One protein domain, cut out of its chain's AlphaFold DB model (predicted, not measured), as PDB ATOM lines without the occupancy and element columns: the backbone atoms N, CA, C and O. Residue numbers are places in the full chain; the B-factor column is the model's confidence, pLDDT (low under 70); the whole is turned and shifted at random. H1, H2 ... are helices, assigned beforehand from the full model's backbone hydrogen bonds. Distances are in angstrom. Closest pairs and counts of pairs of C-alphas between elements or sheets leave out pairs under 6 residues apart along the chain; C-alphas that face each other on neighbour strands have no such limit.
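AT A GLANCE: This is residues 51 to 97 of the 103 residues of an uncharacterized protein of Pseudonocardiales bacterium (UniProt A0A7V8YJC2). One long helix, H1, forms one side of a loose, open arrangement, and the thin link of residues 69 to 72 leads across from it to two short helices, H2 and H3, set nearly at right angles. Residues 83 to 89 fold the backbone back from the far end of H2, and H3 then runs back toward H1 without reaching it; both end parts of H1, residues 51 to 57 and 63 to 68, stick out. The printed part has 47 residues with three named helices, in the order H1, H2, H3, and no named strand: the class is all helix. The whole is loose, with a radius of gyration of the C-alphas of 12.3 A and spans of 31 by 25 by 18 A.

IN THESE COORDINATES: H1, residues 51 to 68, begins with C-alpha 51 at (288.836, 310.012, 287.728) and measures 25.7 A from first to last C-alpha. H2, residues 73 to 82, measures 14.1 A and begins with C-alpha 73 at (285.964, 297.743, 310.155). H3, residues 90 to 96, measures 10.2 A and ends with C-alpha 96 at (284.557, 301.346, 298.832).

HOW THE PARTS SIT: H1 touches no helix: it is apart from H2 and from H3. H2 and H3 only just touch, with 3 pairs of C-alphas within 8 A; the closest are those of Leu 73 and Asp 90, 6.9 A apart. Their lines are about perpendicular, at 88 degrees. Each O i to N i+4 pair is within hydrogen-bond range in H1 and H2, and 2 of 3 are in H3.

THE WHOLE: The C-alphas farthest apart, those of Glu 52 and Gly 84, are 32.8 A apart. The printed part has no cut. The link from H1 to H2 is tight, and that from H2 to H3 is short. Mean pLDDT of the printed part is 92.5, and no printed residue is under 70.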
ATOM      1  N   ALA A  51     287.930 311.108 287.402       86.56
ATOM      2  CA  ALA A  51     288.836 310.012 287.728       86.56
ATOM      3  C   ALA A  51     290.130 310.497 288.407       86.56
ATOM      4  O   ALA A  51     290.529 309.940 289.426       86.56
ATOM      5  N   GLU A  52     290.751 311.569 287.903       88.00
ATOM      6  CA  GLU A  52     291.965 312.140 288.510       88.00
ATOM      7  C   GLU A  52     291.702 312.727 289.902       88.00
ATOM      8  O   GLU A  52     292.556 312.646 290.789       88.00
ATOM      9  N   ARG A  53     290.519 313.320 290.121       88.75
ATOM     10  CA  ARG A  53     290.129 313.810 291.452       88.75
ATOM     11  C   ARG A  53     289.929 312.660 292.431       88.75
ATOM     12  O   ARG A  53     290.432 312.750 293.549       88.75
ATOM     13  N   ASP A  54     289.256 311.594 292.009       88.50
ATOM     14  CA  ASP A  54     289.019 310.411 292.839       88.50
ATOM     15  C   ASP A  54     290.335 309.707 293.191       88.50
ATOM     16  O   ASP A  54     290.573 309.365 294.352       88.50
ATOM     17  N   GLU A  55     291.232 309.537 292.217       89.12
ATOM     18  CA  GLU A  55     292.555 308.956 292.444       89.12
ATOM     19  C   GLU A  55     293.377 309.798 293.428       89.12
ATOM     20  O   GLU A  55     293.943 309.267 294.391       89.12
ATOM     21  N   ARG A  56     293.394 311.123 293.239       89.50
ATOM     22  CA  ARG A  56     294.075 312.049 294.150       89.50
ATOM     23  C   ARG A  56     293.474 312.005 295.555       89.50
ATOM     24  O   ARG A  56     294.231 312.005 296.525       89.50
ATOM     25  N   GLY A  57     292.148 311.948 295.670       89.50
ATOM     26  CA  GLY A  57     291.442 311.798 296.943       89.50
ATOM     27  C   GLY A  57     291.885 310.536 297.682       89.50
ATOM     28  O   GLY A  57     292.383 310.625 298.804       89.50
ATOM     29  N   ARG A  58     291.852 309.379 297.007       89.31
ATOM     30  CA  ARG A  58     292.314 308.098 297.573       89.31
ATOM     31  C   ARG A  58     293.791 308.123 297.964       89.31
ATOM     32  O   ARG A  58     294.177 307.533 298.970       89.31
ATOM     33  N   ALA A  59     294.643 308.795 297.190       91.31
ATOM     34  CA  ALA A  59     296.057 308.942 297.531       91.31
ATOM     35  C   ALA A  59     296.261 309.759 298.821       91.31
ATOM     36  O   ALA A  59     297.103 309.402 299.646       91.31
ATOM     37  N   ILE A  60     295.474 310.823 299.017       92.12
ATOM     38  CA  ILE A  60     295.491 311.618 300.252       92.12
ATOM     39  C   ILE A  60     295.008 310.772 301.433       92.12
ATOM     40  O   ILE A  60     295.684 310.741 302.458       92.12
ATOM     41  N   GLU A  61     293.894 310.056 301.280       90.31
ATOM     42  CA  GLU A  61     293.356 309.165 302.316       90.31
ATOM     43  C   GLU A  61     294.379 308.109 302.751       90.31
ATOM     44  O   GLU A  61     294.615 307.956 303.949       90.31
ATOM     45  N   ARG A  62     295.065 307.449 301.800       90.06
ATOM     46  CA  ARG A  62     296.141 306.487 302.109       90.06
ATOM     47  C   ARG A  62     297.259 307.118 302.918       90.06
ATOM     48  O   ARG A  62     297.619 306.600 303.968       90.06
ATOM     49  N   ARG A  63     297.770 308.269 302.472       92.19
ATOM     50  CA  ARG A  63     298.859 308.966 303.169       92.19
ATOM     51  C   ARG A  63     298.461 309.373 304.589       92.19
ATOM     52  O   ARG A  63     299.293 309.348 305.495       92.19
ATOM     53  N   MET A  64     297.211 309.789 304.784       91.94
ATOM     54  CA  MET A  64     296.698 310.123 306.113       91.94
ATOM     55  C   MET A  64     296.599 308.874 306.992       91.94
ATOM     56  O   MET A  64     297.072 308.911 308.126       91.94
ATOM     57  N   ALA A  65     296.072 307.770 306.457       90.81
ATOM     58  CA  ALA A  65     295.978 306.499 307.170       90.81
ATOM     59  C   ALA A  65     297.360 305.942 307.554       90.81
ATOM     60  O   ALA A  65     297.554 305.515 308.686       90.81
ATOM     61  N   GLU A  66     298.348 306.011 306.660       89.31
ATOM     62  CA  GLU A  66     299.733 305.603 306.940       89.31
ATOM     63  C   GLU A  66     300.374 306.441 308.055       89.31
ATOM     64  O   GLU A  66     301.149 305.928 308.858       89.31
ATOM     65  N   ARG A  67     300.065 307.742 308.110       93.06
ATOM     66  CA  ARG A  67     300.677 308.667 309.071       93.06
ATOM     67  C   ARG A  67     300.008 308.655 310.443       93.06
ATOM     68  O   ARG A  67     300.694 308.865 311.442       93.06
ATOM     69  N   PHE A  68     298.690 308.499 310.487       90.50
ATOM     70  CA  PHE A  68     297.888 308.710 311.697       90.50
ATOM     71  C   PHE A  68     297.084 307.478 312.128       90.50
ATOM     72  O   PHE A  68     296.447 307.517 313.177       90.50
ATOM     73  N   GLY A  69     297.122 306.395 311.351       89.56
ATOM     74  CA  GLY A  69     296.185 305.283 311.463       89.56
ATOM     75  C   GLY A  69     294.930 305.522 310.619       89.56
ATOM     76  O   GLY A  69     294.479 306.656 310.442       89.56
ATOM     77  N   GLY A  70     294.384 304.443 310.058       90.56
ATOM     78  CA  GLY A  70     293.123 304.450 309.317       90.56
ATOM     79  C   GLY A  70     291.963 303.895 310.151       90.56
ATOM     80  O   GLY A  70     292.203 303.178 311.122       90.56
ATOM     81  N   PRO A  71     290.706 304.192 309.780       92.62
ATOM     82  CA  PRO A  71     289.540 303.591 310.421       92.62
ATOM     83  C   PRO A  71     289.517 302.076 310.193       92.62
ATOM     84  O   PRO A  71     289.785 301.596 309.093       92.62
ATOM     85  N   THR A  72     289.170 301.321 311.228       93.81
ATOM     86  CA  THR A  72     288.996 299.864 311.161       93.81
ATOM     87  C   THR A  72     287.577 299.497 310.727       93.81
ATOM     88  O   THR A  72     286.664 300.324 310.754       93.81
ATOM     89  N   LEU A  73     287.332 298.226 310.388       95.19
ATOM     90  CA  LEU A  73     285.964 297.743 310.155       95.19
ATOM     91  C   LEU A  73     285.035 297.958 311.354       95.19
ATOM     92  O   LEU A  73     283.864 298.268 311.160       95.19
ATOM     93  N   ALA A  74     285.554 297.860 312.580       94.31
ATOM     94  CA  ALA A  74     284.771 298.121 313.782       94.31
ATOM     95  C   ALA A  74     284.355 299.599 313.894       94.31
ATOM     96  O   ALA A  74     283.274 299.899 314.403       94.31
ATOM     97  N   ASP A  75     285.186 300.531 313.411       94.62
ATOM     98  CA  ASP A  75     284.813 301.946 313.310       94.62
ATOM     99  C   ASP A  75     283.689 302.145 312.292       94.62
ATOM    100  O   ASP A  75     282.708 302.826 312.587       94.62
ATOM    101  N   PHE A  76     283.788 301.503 311.124       95.06
ATOM    102  CA  PHE A  76     282.728 301.562 310.117       95.06
ATOM    103  C   PHE A  76     281.426 300.945 310.618       95.06
ATOM    104  O   PHE A  76     280.372 301.547 310.434       95.06
ATOM    105  N   GLN A  77     281.477 299.801 311.296       95.94
ATOM    106  CA  GLN A  77     280.285 299.173 311.859       95.94
ATOM    107  C   GLN A  77     279.580 300.110 312.847       95.94
ATOM    108  O   GLN A  77     278.381 300.344 312.716       95.94
ATOM    109  N   ARG A  78     280.336 300.766 313.742       96.25
ATOM    110  CA  ARG A  78     279.797 301.799 314.644       96.25
ATOM    111  C   ARG A  78     279.135 302.957 313.898       96.25
ATOM    112  O   ARG A  78     278.105 303.454 314.348       96.25
ATOM    113  N   ILE A  79     279.703 303.398 312.774       95.06
ATOM    114  CA  ILE A  79     279.109 304.462 311.951       95.06
ATOM    115  C   ILE A  79     277.779 303.994 311.356       95.06
ATOM    116  O   ILE A  79     276.783 304.697 311.517       95.06
ATOM    117  N   TYR A  80     277.738 302.820 310.722       95.88
ATOM    118  CA  TYR A  80     276.507 302.270 310.144       95.88
ATOM    119  C   TYR A  80     275.409 302.127 311.202       95.88
ATOM    120  O   TYR A  80     274.303 302.632 310.999       95.88
ATOM    121  N   ASP A  81     275.746 301.565 312.364       96.56
ATOM    122  CA  ASP A  81     274.820 301.424 313.487       96.56
ATOM    123  C   ASP A  81     274.308 302.790 313.972       96.56
ATOM    124  O   ASP A  81     273.105 302.971 314.173       96.56
ATOM    125  N   SER A  82     275.190 303.793 314.096       97.38
ATOM    126  CA  SER A  82     274.811 305.149 314.532       97.38
ATOM    127  C   SER A  82     273.867 305.866 313.563       97.38
ATOM    128  O   SER A  82     273.083 306.715 313.982       97.38
ATOM    129  N   GLN A  83     273.928 305.517 312.276       95.88
ATOM    130  CA  GLN A  83     273.055 306.052 311.231       95.88
ATOM    131  C   GLN A  83     271.782 305.207 311.041       95.88
ATOM    132  O   GLN A  83     270.934 305.548 310.216       95.88
ATOM    133  N   GLY A  84     271.635 304.101 311.783       96.19
ATOM    134  CA  GLY A  84     270.539 303.146 311.612       96.19
ATOM    135  C   GLY A  84     270.586 302.402 310.273       96.19
ATOM    136  O   GLY A  84     269.552 301.943 309.785       96.19
ATOM    137  N   TRP A  85     271.760 302.316 309.644       95.69
ATOM    138  CA  TRP A  85     271.951 301.631 308.369       95.69
ATOM    139  C   TRP A  85     272.295 300.161 308.591       95.69
ATOM    140  O   TRP A  85     273.065 299.814 309.481       95.69
ATOM    141  N   GLY A  86     271.760 299.285 307.739       94.88
ATOM    142  CA  GLY A  86     272.135 297.873 307.756       94.88
ATOM    143  C   GLY A  86     273.596 297.683 307.346       94.88
ATOM    144  O   GLY A  86     274.041 298.275 306.359       94.88
ATOM    145  N   TRP A  87     274.331 296.843 308.080       95.75
ATOM    146  CA  TRP A  87     275.708 296.491 307.734       95.75
ATOM    147  C   TRP A  87     275.757 295.783 306.369       95.75
ATOM    148  O   TRP A  87     275.137 294.728 306.212       95.75
ATOM    149  N   PRO A  88     276.494 296.313 305.375       94.62
ATOM    150  CA  PRO A  88     276.534 295.741 304.030       94.62
ATOM    151  C   PRO A  88     277.509 294.558 303.908       94.62
ATOM    152  O   PRO A  88     277.622 293.971 302.832       94.62
ATOM    153  N   GLY A  89     278.217 294.215 304.988       95.38
ATOM    154  CA  GLY A  89     279.281 293.217 304.998       95.38
ATOM    155  C   GLY A  89     280.668 293.821 304.767       95.38
ATOM    156  O   GLY A  89     280.843 294.808 304.050       95.38
ATOM    157  N   ASP A  90     281.672 293.183 305.359       95.00
ATOM    158  CA  ASP A  90     283.062 293.641 305.391       95.00
ATOM    159  C   ASP A  90     283.654 293.844 303.989       95.00
ATOM    160  O   ASP A  90     284.318 294.847 303.723       95.00
ATOM    161  N   ASP A  91     283.370 292.921 303.065       94.44
ATOM    162  CA  ASP A  91     283.861 292.978 301.684       94.44
ATOM    163  C   ASP A  91     283.288 294.167 300.907       94.44
ATOM    164  O   ASP A  91     283.964 294.755 300.059       94.44
ATOM    165  N   ALA A  92     282.038 294.547 301.188       94.19
ATOM    166  CA  ALA A  92     281.408 295.707 300.564       94.19
ATOM    167  C   ALA A  92     282.038 297.014 301.070       94.19
ATOM    168  O   ALA A  92     282.287 297.930 300.279       94.19
ATOM    169  N   VAL A  93     282.367 297.071 302.365       94.19
ATOM    170  CA  VAL A  93     283.055 298.218 302.969       94.19
ATOM    171  C   VAL A  93     284.477 298.342 302.432       94.19
ATOM    172  O   VAL A  93     284.830 299.410 301.935       94.19
ATOM    173  N   ARG A  94     285.265 297.260 302.420       91.44
ATOM    174  CA  ARG A  94     286.650 297.266 301.904       91.44
ATOM    175  C   ARG A  94     286.756 297.613 300.418       91.44
ATOM    176  O   ARG A  94     287.775 298.137 299.979       91.44
ATOM    177  N   ARG A  95     285.711 297.346 299.627       89.88
ATOM    178  CA  ARG A  95     285.661 297.739 298.207       89.88
ATOM    179  C   ARG A  95     285.564 299.252 298.021       89.88
ATOM    180  O   ARG A  95     286.035 299.784 297.017       89.88
ATOM    181  N   THR A  96     284.928 299.933 298.967       87.19
ATOM    182  CA  THR A  96     284.557 301.346 298.832       87.19
ATOM    183  C   THR A  96     285.475 302.249 299.644       87.19
ATOM    184  O   THR A  96     285.884 303.302 299.157       87.19
ATOM    185  N   HIS A  97     285.849 301.810 300.845       88.25
ATOM    186  CA  HIS A  97     286.571 302.588 301.840       88.25
ATOM    187  C   HIS A  97     287.940 301.987 302.154       88.25
ATOM    188  O   HIS A  97     288.147 300.775 302.090       88.25
TER     189      HIS A  97